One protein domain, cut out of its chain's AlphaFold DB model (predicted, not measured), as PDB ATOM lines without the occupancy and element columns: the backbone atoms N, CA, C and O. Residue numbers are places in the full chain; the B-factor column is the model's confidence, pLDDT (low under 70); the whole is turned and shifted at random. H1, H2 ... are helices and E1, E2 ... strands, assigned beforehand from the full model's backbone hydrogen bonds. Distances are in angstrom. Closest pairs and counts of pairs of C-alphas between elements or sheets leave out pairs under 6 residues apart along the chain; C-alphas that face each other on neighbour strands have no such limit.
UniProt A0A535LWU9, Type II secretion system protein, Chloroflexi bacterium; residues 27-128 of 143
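This is residues 27 to 128 of the 143 residues of the protein "Type II secretion system protein" of Chloroflexi bacterium (UniProt A0A535LWU9). A small sheet, E1 E2 E3, packs on residues 57 to 68 of one very long helix, H1, whose residues 27 to 55 stick out as a free arm. The 102 printed residues run H1, E1, E2, E3, in the mixed class; the sheet is a meander, each strand the antiparallel neighbour of the one before, in two layers with H1. The whole is extended, radius of gyration 20.7 A, spanning 71 by 28 by 19 A.

E1 is residues 83 to 86, E2 113 to 116, E3 122 to 126, ending at C-alpha 126, (221.000, 262.911, 203.140). H1, residues 27 to 74, runs 66.5 A from C-alpha 27 at (250.007, 256.142, 244.594), with a kink of 27 degrees near residue 46.

Hairpin E1 and E2 has N 86 and O 114 at 3.0 A; hairpin E2 and E3 has N 113 and O 126 at 2.8 A. H1 is on the sheet; its closest C-alphas to E3 are Gln 65 and Ile 122, 6.5 A. In H1, 38 of 44 O i to N i+4 pairs are within hydrogen-bond range.

The farthest C-alphas, Leu 28 and Asn 76, are 71.3 A apart. The printed part has no cut; E1 to E2 is a long link of 26 residues. No printed residue is under 70 in pLDDT.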
ATOM      1  N   LEU A  27     251.326 255.804 245.120       89.94
ATOM      2  CA  LEU A  27     250.007 256.142 244.594       89.94
ATOM      3  C   LEU A  27     249.988 257.521 243.937       89.94
ATOM      4  O   LEU A  27     249.339 257.673 242.905       89.94
ATOM      5  N   LEU A  28     250.732 258.496 244.469       92.00
ATOM      6  CA  LEU A  28     250.831 259.832 243.884       92.00
ATOM      7  C   LEU A  28     251.393 259.779 242.461       92.00
ATOM      8  O   LEU A  28     250.772 260.315 241.550       92.00
ATOM      9  N   VAL A  29     252.528 259.110 242.247       93.94
ATOM     10  CA  VAL A  29     253.156 259.035 240.916       93.94
ATOM     11  C   VAL A  29     252.283 258.266 239.920       93.94
ATOM     12  O   VAL A  29     252.219 258.618 238.745       93.94
ATOM     13  N   VAL A  30     251.560 257.240 240.367       94.44
ATOM     14  CA  VAL A  30     250.677 256.473 239.479       94.44
ATOM     15  C   VAL A  30     249.501 257.322 239.007       94.44
ATOM     16  O   VAL A  30     249.243 257.387 237.806       94.44
ATOM     17  N   VAL A  31     248.798 258.006 239.916       94.38
ATOM     18  CA  VAL A  31     247.641 258.820 239.515       94.38
ATOM     19  C   VAL A  31     248.056 260.040 238.697       94.38
ATOM     20  O   VAL A  31     247.296 260.452 237.824       94.38
ATOM     21  N   THR A  32     249.261 260.588 238.906       95.94
ATOM     22  CA  THR A  32     249.768 261.664 238.045       95.94
ATOM     23  C   THR A  32     250.057 261.168 236.633       95.94
ATOM     24  O   THR A  32     249.605 261.799 235.679       95.94
ATOM     25  N   ILE A  33     250.727 260.021 236.468       96.19
ATOM     26  CA  ILE A  33     250.972 259.439 235.140       96.19
ATOM     27  C   ILE A  33     249.645 259.080 234.457       96.19
ATOM     28  O   ILE A  33     249.445 259.442 233.298       96.19
ATOM     29  N   LEU A  34     248.708 258.438 235.166       96.19
ATOM     30  CA  LEU A  34     247.377 258.132 234.627       96.19
ATOM     31  C   LEU A  34     246.609 259.404 234.237       96.19
ATOM     32  O   LEU A  34     245.947 259.412 233.203       96.19
ATOM     33  N   GLY A  35     246.741 260.487 235.009       96.44
ATOM     34  CA  GLY A  35     246.150 261.787 234.690       96.44
ATOM     35  C   GLY A  35     246.707 262.395 233.399       96.44
ATOM     36  O   GLY A  35     245.935 262.835 232.547       96.44
ATOM     37  N   VAL A  36     248.031 262.365 233.210       96.06
ATOM     38  CA  VAL A  36     248.679 262.857 231.980       96.06
ATOM     39  C   VAL A  36     248.284 262.005 230.771       96.06
ATOM     40  O   VAL A  36     247.920 262.550 229.729       96.06
ATOM     41  N   LEU A  37     248.300 260.674 230.905       96.62
ATOM     42  CA  LEU A  37     247.908 259.766 229.823       96.62
ATOM     43  C   LEU A  37     246.438 259.954 229.429       96.62
ATOM     44  O   LEU A  37     246.135 260.055 228.240       96.62
ATOM     45  N   ALA A  38     245.535 260.063 230.406       93.62
ATOM     46  CA  ALA A  38     244.119 260.304 230.147       93.62
ATOM     47  C   ALA A  38     243.890 261.626 229.397       93.62
ATOM     48  O   ALA A  38     243.102 261.655 228.454       93.62
ATOM     49  N   ALA A  39     244.611 262.696 229.754       92.81
ATOM     50  CA  ALA A  39     244.489 263.995 229.092       92.81
ATOM     51  C   ALA A  39     244.948 263.982 227.620       92.81
ATOM     52  O   ALA A  39     244.341 264.639 226.779       92.81
ATOM     53  N   ILE A  40     246.003 263.233 227.282       92.56
ATOM     54  CA  ILE A  40     246.482 263.132 225.892       92.56
ATOM     55  C   ILE A  40     245.506 262.301 225.046       92.56
ATOM     56  O   ILE A  40     245.166 262.680 223.921       92.56
ATOM     57  N   VAL A  41     245.025 261.179 225.591       91.31
ATOM     58  CA  VAL A  41     244.116 260.266 224.882       91.31
ATOM     59  C   VAL A  41     242.797 260.954 224.531       91.31
ATOM     60  O   VAL A  41     242.333 260.823 223.397       91.31
ATOM     61  N   THR A  42     242.215 261.729 225.450       88.38
ATOM     62  CA  THR A  42     240.929 262.409 225.220       88.38
ATOM     63  C   THR A  42     240.990 263.381 224.042       88.38
ATOM     64  O   THR A  42     240.111 263.340 223.183       88.38
ATOM     65  N   LEU A  43     242.047 264.195 223.940       84.75
ATOM     66  CA  LEU A  43     242.232 265.134 222.827       84.75
ATOM     67  C   LEU A  43     242.455 264.415 221.488       84.75
ATOM     68  O   LEU A  43     241.952 264.859 220.457       84.75
ATOM     69  N   SER A  44     243.169 263.287 221.497       83.00
ATOM     70  CA  SER A  44     243.432 262.512 220.277       83.00
ATOM     71  C   SER A  44     242.178 261.842 219.700       83.00
ATOM     72  O   SER A  44     242.039 261.731 218.483       83.00
ATOM     73  N   LEU A  45     241.237 261.427 220.556       82.31
ATOM     74  CA  LEU A  45     240.067 260.658 220.136       82.31
ATOM     75  C   LEU A  45     239.038 261.512 219.382       82.31
ATOM     76  O   LEU A  45     238.459 261.039 218.407       82.31
ATOM     77  N   VAL A  46     238.851 262.773 219.787       78.94
ATOM     78  CA  VAL A  46     237.850 263.683 219.195       78.94
ATOM     79  C   VAL A  46     238.100 263.924 217.702       78.94
ATOM     80  O   VAL A  46     237.160 263.952 216.917       78.94
ATOM     81  N   GLY A  47     239.360 264.057 217.275       74.12
ATOM     82  CA  GLY A  47     239.685 264.254 215.856       74.12
ATOM     83  C   GLY A  47     239.591 262.975 215.016       74.12
ATOM     84  O   GLY A  47     239.348 263.036 213.809       74.12
ATOM     85  N   LEU A  48     239.783 261.804 215.626       81.12
ATOM     86  CA  LEU A  48     239.759 260.523 214.919       81.12
ATOM     87  C   LEU A  48     238.338 260.097 214.547       81.12
ATOM     88  O   LEU A  48     238.135 259.592 213.444       81.12
ATOM     89  N   THR A  49     237.361 260.327 215.425       83.12
ATOM     90  CA  THR A  49     235.963 259.936 215.186       83.12
ATOM     91  C   THR A  49     235.364 260.683 213.999       83.12
ATOM     92  O   THR A  49     234.846 260.043 213.090       83.12
ATOM     93  N   THR A  50     235.540 262.006 213.917       85.19
ATOM     94  CA  THR A  50     235.036 262.806 212.786       85.19
ATOM     95  C   THR A  50     235.648 262.375 211.449       85.19
ATOM     96  O   THR A  50     234.951 262.257 210.443       85.19
ATOM     97  N   ASN A  51     236.953 262.086 211.426       88.62
ATOM     98  CA  ASN A  51     237.622 261.594 210.218       88.62
ATOM     99  C   ASN A  51     237.157 260.184 209.825       88.62
ATOM    100  O   ASN A  51     237.040 259.879 208.636       88.62
ATOM    101  N   ALA A  52     236.908 259.317 210.809       90.62
ATOM    102  CA  ALA A  52     236.388 257.978 210.573       90.62
ATOM    103  C   ALA A  52     234.969 258.026 209.989       90.62
ATOM    104  O   ALA A  52     234.702 257.335 209.010       90.62
ATOM    105  N   GLU A  53     234.098 258.885 210.521       92.00
ATOM    106  CA  GLU A  53     232.739 259.091 210.011       92.00
ATOM    107  C   GLU A  53     232.738 259.624 208.575       92.00
ATOM    108  O   GLU A  53     232.018 259.099 207.724       92.00
ATOM    109  N   LEU A  54     233.591 260.607 208.265       93.38
ATOM    110  CA  LEU A  54     233.739 261.124 206.901       93.38
ATOM    111  C   LEU A  54     234.161 260.020 205.919       93.38
ATOM    112  O   LEU A  54     233.564 259.873 204.850       93.38
ATOM    113  N   LYS A  55     235.167 259.217 206.282       93.50
ATOM    114  CA  LYS A  55     235.628 258.095 205.452       93.50
ATOM    115  C   LYS A  55     234.561 257.014 205.301       93.50
ATOM    116  O   LYS A  55     234.409 256.478 204.207       93.50
ATOM    117  N   ALA A  56     233.822 256.711 206.366       93.69
ATOM    118  CA  ALA A  56     232.711 255.767 206.323       93.69
ATOM    119  C   ALA A  56     231.628 256.240 205.345       93.69
ATOM    120  O   ALA A  56     231.205 255.470 204.488       93.69
ATOM    121  N   CYS A  57     231.272 257.524 205.393       94.88
ATOM    122  CA  CYS A  57     230.296 258.128 204.489       94.88
ATOM    123  C   CYS A  57     230.728 258.067 203.018       94.88
ATOM    124  O   CYS A  57     229.957 257.636 202.159       94.88
ATOM    125  N   GLN A  58     231.986 258.403 202.720       94.00
ATOM    126  CA  GLN A  58     232.532 258.301 201.364       94.00
ATOM    127  C   GLN A  58     232.604 256.853 200.858       94.00
ATOM    128  O   GLN A  58     232.379 256.595 199.675       94.00
ATOM    129  N   GLN A  59     232.930 255.904 201.736       94.56
ATOM    130  CA  GLN A  59     233.004 254.488 201.386       94.56
ATOM    131  C   GLN A  59     231.616 253.894 201.132       94.56
ATOM    132  O   GLN A  59     231.436 253.143 200.169       94.56
ATOM    133  N   GLU A  60     230.633 254.231 201.969       94.50
ATOM    134  CA  GLU A  60     229.252 253.783 201.790       94.50
ATOM    135  C   GLU A  60     228.671 254.354 200.492       94.50
ATOM    136  O   GLU A  60     228.159 253.589 199.678       94.50
ATOM    137  N   TYR A  61     228.890 255.645 200.213       94.12
ATOM    138  CA  TYR A  61     228.531 256.281 198.940       94.12
ATOM    139  C   TYR A  61     229.042 255.492 197.723       94.12
ATOM    140  O   TYR A  61     228.261 255.120 196.847       94.12
ATOM    141  N   LYS A  62     230.344 255.178 197.687       94.88
ATOM    142  CA  LYS A  62     230.950 254.416 196.582       94.88
ATOM    143  C   LYS A  62     230.387 253.003 196.472       94.88
ATOM    144  O   LYS A  62     230.220 252.495 195.369       94.88
ATOM    145  N   THR A  63     230.097 252.375 197.609       95.31
ATOM    146  CA  THR A  63     229.509 251.032 197.652       95.31
ATOM    147  C   THR A  63     228.101 251.037 197.064       95.31
ATOM    148  O   THR A  63     227.766 250.147 196.285       95.31
ATOM    149  N   VAL A  64     227.290 252.049 197.386       95.38
ATOM    150  CA  VAL A  64     225.942 252.195 196.823       95.38
ATOM    151  C   VAL A  64     226.014 252.501 195.329       95.38
ATOM    152  O   VAL A  64     225.333 251.823 194.568       95.38
ATOM    153  N   GLN A  65     226.877 253.427 194.886       95.81
ATOM    154  CA  GLN A  65     227.042 253.738 193.458       95.81
ATOM    155  C   GLN A  65     227.424 252.485 192.660       95.81
ATOM    156  O   GLN A  65     226.744 252.138 191.700       95.81
ATOM    157  N   ALA A  66     228.436 251.745 193.124       95.94
ATOM    158  CA  ALA A  66     228.851 250.498 192.488       95.94
ATOM    159  C   ALA A  66     227.730 249.444 192.470       95.94
ATOM    160  O   ALA A  66     227.611 248.686 191.508       95.94
ATOM    161  N   GLY A  67     226.894 249.395 193.512       95.75
ATOM    162  CA  GLY A  67     225.719 248.529 193.561       95.75
ATOM    163  C   GLY A  67     224.672 248.888 192.505       95.75
ATOM    164  O   GLY A  67     224.144 247.991 191.849       95.75
ATOM    165  N   ILE A  68     224.401 250.183 192.307       95.88
ATOM    166  CA  ILE A  68     223.495 250.676 191.258       95.88
ATOM    167  C   ILE A  68     224.050 250.333 189.876       95.88
ATOM    168  O   ILE A  68     223.335 249.745 189.064       95.88
ATOM    169  N   ASP A  69     225.329 250.619 189.637       96.00
ATOM    170  CA  ASP A  69     225.989 250.347 188.358       96.00
ATOM    171  C   ASP A  69     225.965 248.845 188.033       96.00
ATOM    172  O   ASP A  69     225.643 248.442 186.915       96.00
ATOM    173  N   ALA A  70     226.235 247.994 189.028       96.12
ATOM    174  CA  ALA A  70     226.178 246.545 188.879       96.12
ATOM    175  C   ALA A  70     224.750 246.036 188.623       96.12
ATOM    176  O   ALA A  70     224.563 245.149 187.788       96.12
ATOM    177  N   TYR A  71     223.740 246.601 189.297       95.69
ATOM    178  CA  TYR A  71     222.332 246.287 189.047       95.69
ATOM    179  C   TYR A  71     221.931 246.643 187.615       95.69
ATOM    180  O   TYR A  71     221.334 245.822 186.914       95.69
ATOM    181  N   MET A  72     222.291 247.843 187.161       96.19
ATOM    182  CA  MET A  72     222.005 248.306 185.807       96.19
ATOM    183  C   MET A  72     222.705 247.442 184.759       96.19
ATOM    184  O   MET A  72     222.061 247.001 183.807       96.19
ATOM    185  N   ALA A  73     223.981 247.113 184.971       96.50
ATOM    186  CA  ALA A  73     224.741 246.241 184.084       96.50
ATOM    187  C   ALA A  73     224.153 244.822 184.014       96.50
ATOM    188  O   ALA A  73     223.997 244.275 182.925       96.50
ATOM    189  N   ASN A  74     223.779 244.225 185.153       95.31
ATOM    190  CA  ASN A  74     223.221 242.871 185.184       95.31
ATOM    191  C   ASN A  74     221.858 242.774 184.481       95.31
ATOM    192  O   ASN A  74     221.572 241.770 183.832       95.31
ATOM    193  N   ASN A  75     221.044 243.826 184.574       94.44
ATOM    194  CA  ASN A  75     219.709 243.871 183.979       94.44
ATOM    195  C   ASN A  75     219.681 244.533 182.586       94.44
ATOM    196  O   ASN A  75     218.603 244.686 182.016       94.44
ATOM    197  N   ASN A  76     220.838 244.908 182.024       96.00
ATOM    198  CA  ASN A  76     220.959 245.646 180.758       96.00
ATOM    199  C   ASN A  76     220.101 246.929 180.718       96.00
ATOM    200  O   ASN A  76     219.431 247.223 179.726       96.00
ATOM    201  N   LEU A  77     220.095 247.682 181.821       95.44
ATOM    202  CA  LEU A  77     219.311 248.904 181.976       95.44
ATOM    203  C   LEU A  77     220.170 250.141 181.719       95.44
ATOM    204  O   LEU A  77     221.245 250.288 182.291       95.44
ATOM    205  N   ASN A  78     219.639 251.075 180.930       93.94
ATOM    206  CA  ASN A  78     220.216 252.417 180.771       93.94
ATOM    207  C   ASN A  78     219.591 253.436 181.731       93.94
ATOM    208  O   ASN A  78     220.112 254.537 181.888       93.94
ATOM    209  N   THR A  79     218.461 253.084 182.350       96.12
ATOM    210  CA  THR A  79     217.761 253.936 183.306       96.12
ATOM    211  C   THR A  79     217.205 253.134 184.476       96.12
ATOM    212  O   THR A  79     216.865 251.957 184.348       96.12
ATOM    213  N   VAL A  80     217.093 253.792 185.625       95.75
ATOM    214  CA  VAL A  80     216.472 253.270 186.846       95.75
ATOM    215  C   VAL A  80     215.476 254.283 187.406       95.75
ATOM    216  O   VAL A  80     215.594 255.480 187.132       95.75
ATOM    217  N   PRO A  81     214.491 253.849 188.210       96.38
ATOM    218  CA  PRO A  81     213.661 254.776 188.964       96.38
ATOM    219  C   PRO A  81     214.530 255.705 189.819       96.38
ATOM    220  O   PRO A  81     215.322 255.241 190.646       96.38
ATOM    221  N   ALA A  82     214.381 257.014 189.615       95.44
ATOM    222  CA  ALA A  82     215.066 258.012 190.424       95.44
ATOM    223  C   ALA A  82     214.581 257.949 191.881       95.44
ATOM    224  O   ALA A  82     213.421 257.641 192.157       95.44
ATOM    225  N   SER A  83     215.473 258.275 192.810       95.50
ATOM    226  CA  SER A  83     215.176 258.354 194.240       95.50
ATOM    227  C   SER A  83     215.563 259.731 194.750       95.50
ATOM    228  O   SER A  83     216.653 260.220 194.460       95.50
ATOM    229  N   THR A  84     214.692 260.348 195.545       94.25
ATOM    230  CA  THR A  84     214.977 261.613 196.239       94.25
ATOM    231  C   THR A  84     215.665 261.404 197.590       94.25
ATOM    232  O   THR A  84     215.984 262.379 198.263       94.25
ATOM    233  N   GLY A  85     215.899 260.151 197.988       93.31
ATOM    234  CA  GLY A  85     216.521 259.793 199.257       93.31
ATOM    235  C   GLY A  85     215.942 258.499 199.814       93.31
ATOM    236  O   GLY A  85     214.808 258.471 200.282       93.31
ATOM    237  N   THR A  86     216.726 257.425 199.807       94.31
ATOM    238  CA  THR A  86     216.362 256.165 200.471       94.31
ATOM    239  C   THR A  86     217.575 255.564 201.156       94.31
ATOM    240  O   THR A  86     218.691 255.653 200.649       94.31
ATOM    241  N   SER A  87     217.348 254.947 202.309       94.00
ATOM    242  CA  SER A  87     218.316 254.082 202.987       94.00
ATOM    243  C   SER A  87     217.938 252.602 202.893       94.00
ATOM    244  O   SER A  87     218.722 251.746 203.282       94.00
ATOM    245  N   ASN A  88     216.744 252.282 202.378       91.31
ATOM    246  CA  ASN A  88     216.166 250.939 202.436       91.31
ATOM    247  C   ASN A  88     216.754 249.992 201.370       91.31
ATOM    248  O   ASN A  88     216.769 248.789 201.575       91.31
ATOM    249  N   MET A  89     217.317 250.475 200.259       93.31
ATOM    250  CA  MET A  89     218.057 249.674 199.251       93.31
ATOM    251  C   MET A  89     217.354 248.424 198.671       93.31
ATOM    252  O   MET A  89     217.928 247.724 197.843       93.31
ATOM    253  N   GLN A  90     216.117 248.135 199.065       92.88
ATOM    254  CA  GLN A  90     215.226 247.147 198.455       92.88
ATOM    255  C   GLN A  90     214.275 247.820 197.452       92.88
ATOM    256  O   GLN A  90     213.699 247.166 196.590       92.88
ATOM    257  N   SER A  91     214.097 249.137 197.589       89.19
ATOM    258  CA  SER A  91     213.221 249.984 196.786       89.19
ATOM    259  C   SER A  91     213.814 251.401 196.710       89.19
ATOM    260  O   SER A  91     214.401 251.862 197.701       89.19
ATOM    261  N   PRO A  92     213.686 252.109 195.570       89.50
ATOM    262  CA  PRO A  92     212.936 251.738 194.359       89.50
ATOM    263  C   PRO A  92     213.669 250.778 193.405       89.50
ATOM    264  O   PRO A  92     213.074 250.298 192.446       89.50
ATOM    265  N   ILE A  93     214.935 250.468 193.682       91.75
ATOM    266  CA  ILE A  93     215.707 249.421 193.004       91.75
ATOM    267  C   ILE A  93     216.162 248.379 194.037       91.75
ATOM    268  O   ILE A  93     216.599 248.769 195.124       91.75
ATOM    269  N   PRO A  94     216.056 247.071 193.741       92.56
ATOM    270  CA  PRO A  94     216.396 246.012 194.685       92.56
ATOM    271  C   PRO A  94     217.910 245.749 194.691       92.56
ATOM    272  O   PRO A  94     218.389 244.749 194.159       92.56
ATOM    273  N   LEU A  95     218.678 246.660 195.296       93.19
ATOM    274  CA  LEU A  95     220.125 246.495 195.487       93.19
ATOM    275  C   LEU A  95     220.445 245.471 196.574       93.19
ATOM    276  O   LEU A  95     221.452 244.770 196.482       93.19
ATOM    277  N   TYR A  96     219.605 245.388 197.603       94.06
ATOM    278  CA  TYR A  96     219.686 244.375 198.643       94.06
ATOM    279  C   TYR A  96     218.487 243.435 198.570       94.06
ATOM    280  O   TYR A  96     217.335 243.872 198.551       94.06
ATOM    281  N   ASN A  97     218.754 242.132 198.602       89.12
ATOM    282  CA  ASN A  97     217.720 241.110 198.664       89.12
ATOM    283  C   ASN A  97     218.102 240.039 199.703       89.12
ATOM    284  O   ASN A  97     219.052 239.291 199.477       89.12
ATOM    285  N   PRO A  98     217.388 239.944 200.844       84.50
ATOM    286  CA  PRO A  98     217.747 239.012 201.916       84.50
ATOM    287  C   PRO A  98     217.433 237.550 201.583       84.50
ATOM    288  O   PRO A  98     217.983 236.650 202.210       84.50
ATOM    289  N   ASN A  99     216.536 237.305 200.624       87.00
ATOM    290  CA  ASN A  99     215.930 235.989 200.410       87.00
ATOM    291  C   ASN A  99     216.290 235.373 199.054       87.00
ATOM    292  O   ASN A  99     215.903 234.242 198.773       87.00
ATOM    293  N   SER A 100     216.982 236.107 198.183       82.69
ATOM    294  CA  SER A 100     217.320 235.631 196.840       82.69
ATOM    295  C   SER A 100     218.497 236.395 196.240       82.69
ATOM    296  O   SER A 100     218.833 237.494 196.667       82.69
ATOM    297  N   SER A 101     219.141 235.771 195.255       84.06
ATOM    298  CA  SER A 101     220.208 236.376 194.454       84.06
ATOM    299  C   SER A 101     219.647 236.922 193.135       84.06
ATOM    300  O   SER A 101     218.671 236.361 192.634       84.06
ATOM    301  N   PRO A 102     220.278 237.946 192.532       86.81
ATOM    302  CA  PRO A 102     221.494 238.637 192.983       86.81
ATOM    303  C   PRO A 102     221.241 239.713 194.059       86.81
ATOM    304  O   PRO A 102     220.199 240.360 194.075       86.81
ATOM    305  N   THR A 103     222.231 239.920 194.937       92.12
ATOM    306  CA  THR A 103     222.324 241.082 195.840       92.12
ATOM    307  C   THR A 103     223.563 241.888 195.456       92.12
ATOM    308  O   THR A 103     224.641 241.321 195.272       92.12
ATOM    309  N   TYR A 104     223.410 243.198 195.304       94.12
ATOM    310  CA  TYR A 104     224.438 244.110 194.783       94.12
ATOM    311  C   TYR A 104     225.155 244.870 195.893       94.12
ATOM    312  O   TYR A 104     226.317 245.241 195.753       94.12
ATOM    313  N   ILE A 105     224.482 245.042 197.029       93.75
ATOM    314  CA  ILE A 105     225.078 245.535 198.266       93.75
ATOM    315  C   ILE A 105     224.874 244.516 199.391       93.75
ATOM    316  O   ILE A 105     224.041 243.610 199.298       93.75
ATOM    317  N   ARG A 106     225.657 244.656 200.464       88.81
ATOM    318  CA  ARG A 106     225.681 243.699 201.582       88.81
ATOM    319  C   ARG A 106     224.809 244.101 202.765       88.81
ATOM    320  O   ARG A 106     224.392 243.220 203.508       88.81
ATOM    321  N   ASN A 107     224.537 245.395 202.929       84.56
ATOM    322  CA  ASN A 107     223.890 245.927 204.122       84.56
ATOM    323  C   ASN A 107     222.684 246.791 203.739       84.56
ATOM    324  O   ASN A 107     222.751 247.579 202.800       84.56
ATOM    325  N   THR A 108     221.608 246.657 204.510       88.12
ATOM    326  CA  THR A 108     220.474 247.585 204.550       88.12
ATOM    327  C   THR A 108     219.898 247.613 205.978       88.12
ATOM    328  O   THR A 108     219.948 246.576 206.651       88.12
ATOM    329  N   PRO A 109     219.343 248.738 206.467       90.69
ATOM    330  CA  PRO A 109     219.431 250.066 205.868       90.69
ATOM    331  C   PRO A 109     220.869 250.589 205.873       90.69
ATOM    332  O   PRO A 109     221.672 250.220 206.730       90.69
ATOM    333  N   THR A 110     221.193 251.446 204.913       93.31
ATOM    334  CA  THR A 110     222.444 252.214 204.928       93.31
ATOM    335  C   THR A 110     222.443 253.237 206.066       93.31
ATOM    336  O   THR A 110     221.383 253.599 206.594       93.31
ATOM    337  N   GLN A 111     223.627 253.708 206.466       92.75
ATOM    338  CA  GLN A 111     223.764 254.703 207.532       92.75
ATOM    339  C   GLN A 111     223.155 256.047 207.113       92.75
ATOM    340  O   GLN A 111     222.420 256.658 207.897       92.75
ATOM    341  N   TRP A 112     223.387 256.463 205.865       94.56
ATOM    342  CA  TRP A 112     222.752 257.637 205.253       94.56
ATOM    343  C   TRP A 112     221.775 257.252 204.141       94.56
ATOM    344  O   TRP A 112     221.790 256.135 203.629       94.56
ATOM    345  N   ALA A 113     220.887 258.175 203.778       94.94
ATOM    346  CA  ALA A 113     220.005 258.029 202.630       94.94
ATOM    347  C   ALA A 113     220.673 258.598 201.374       94.94
ATOM    348  O   ALA A 113     221.318 259.645 201.419       94.94
ATOM    349  N   TYR A 114     220.471 257.928 200.243       95.25
ATOM    350  CA  TYR A 114     221.055 258.313 198.962       95.25
ATOM    351  C   TYR A 114     219.962 258.702 197.975       95.25
ATOM    352  O   TYR A 114     218.952 258.003 197.838       95.25
ATOM    353  N   ALA A 115     220.170 259.829 197.302       95.44
ATOM    354  CA  ALA A 115     219.369 260.259 196.166       95.44
ATOM    355  C   ALA A 115     220.154 260.004 194.880       95.44
ATOM    356  O   ALA A 115     221.364 260.220 194.848       95.44
ATOM    357  N   TRP A 116     219.474 259.574 193.824       95.81
ATOM    358  CA  TRP A 116     220.083 259.338 192.517       95.81
ATOM    359  C   TRP A 116     219.136 259.724 191.388       95.81
ATOM    360  O   TRP A 116     217.910 259.711 191.536       95.81
ATOM    361  N   ASN A 117     219.722 260.071 190.245       95.56
ATOM    362  CA  ASN A 117     218.983 260.414 189.037       95.56
ATOM    363  C   ASN A 117     218.566 259.162 188.242       95.56
ATOM    364  O   ASN A 117     218.909 258.032 188.583       95.56
ATOM    365  N   GLY A 118     217.828 259.369 187.147       95.56
ATOM    366  CA  GLY A 118     217.380 258.278 186.279       95.56
ATOM    367  C   GLY A 118     218.510 257.489 185.609       95.56
ATOM    368  O   GLY A 118     218.275 256.360 185.201       95.56
ATOM    369  N   SER A 119     219.725 258.037 185.535       94.81
ATOM    370  CA  SER A 119     220.917 257.355 185.013       94.81
ATOM    371  C   SER A 119     221.638 256.511 186.072       94.81
ATOM    372  O   SER A 119     222.691 255.960 185.780       94.81
ATOM    373  N   GLY A 120     221.121 256.446 187.306       94.38
ATOM    374  CA  GLY A 120     221.742 255.704 188.406       94.38
ATOM    375  C   GLY A 120     222.888 256.440 189.105       94.38
ATOM    376  O   GLY A 120     223.521 255.880 189.994       94.38
ATOM    377  N   GLN A 121     223.153 257.702 188.757       95.38
ATOM    378  CA  GLN A 121     224.189 258.494 189.414       95.38
ATOM    379  C   GLN A 121     223.646 259.078 190.713       95.38
ATOM    380  O   GLN A 121     222.616 259.761 190.707       95.38
ATOM    381  N   ILE A 122     224.346 258.844 191.818       95.81
ATOM    382  CA  ILE A 122     224.004 259.432 193.110       95.81
ATOM    383  C   ILE A 122     224.270 260.943 193.068       95.81
ATOM    384  O   ILE A 122     225.369 261.396 192.756       95.81
ATOM    385  N   THR A 123     223.251 261.726 193.414       95.56
ATOM    386  CA  THR A 123     223.246 263.195 193.352       95.56
ATOM    387  C   THR A 123     223.255 263.858 194.723       95.56
ATOM    388  O   THR A 123     223.642 265.021 194.828       95.56
ATOM    389  N   ALA A 124     222.851 263.150 195.781       94.94
ATOM    390  CA  ALA A 124     222.904 263.670 197.142       94.94
ATOM    391  C   ALA A 124     223.039 262.560 198.191       94.94
ATOM    392  O   ALA A 124     222.575 261.433 198.001       94.94
ATOM    393  N   ILE A 125     223.640 262.933 199.322       95.50
ATOM    394  CA  ILE A 125     223.718 262.144 200.553       95.50
ATOM    395  C   ILE A 125     222.942 262.922 201.614       95.50
ATOM    396  O   ILE A 125     223.178 264.115 201.803       95.50
ATOM    397  N   ILE A 126     221.983 262.270 202.265       93.88
ATOM    398  CA  ILE A 126     221.000 262.911 203.140       93.88
ATOM    399  C   ILE A 126     220.927 262.132 204.453       93.88
ATOM    400  O   ILE A 126     221.079 260.911 204.489       93.88
ATOM    401  N   GLN A 127     220.669 262.827 205.558       94.44
ATOM    402  CA  GLN A 127     220.357 262.169 206.823       94.44
ATOM    403  C   GLN A 127     219.046 261.379 206.685       94.44
ATOM    404  O   GLN A 127     218.026 261.937 206.283       94.44
ATOM    405  N   LYS A 128     219.066 260.078 207.008       89.69
ATOM    406  CA  LYS A 128     217.907 259.196 206.778       89.69
ATOM    407  C   LYS A 128     216.718 259.475 207.705       89.69
ATOM    408  O   LYS A 128     215.578 259.310 207.293       89.69
TER     409      LYS A 128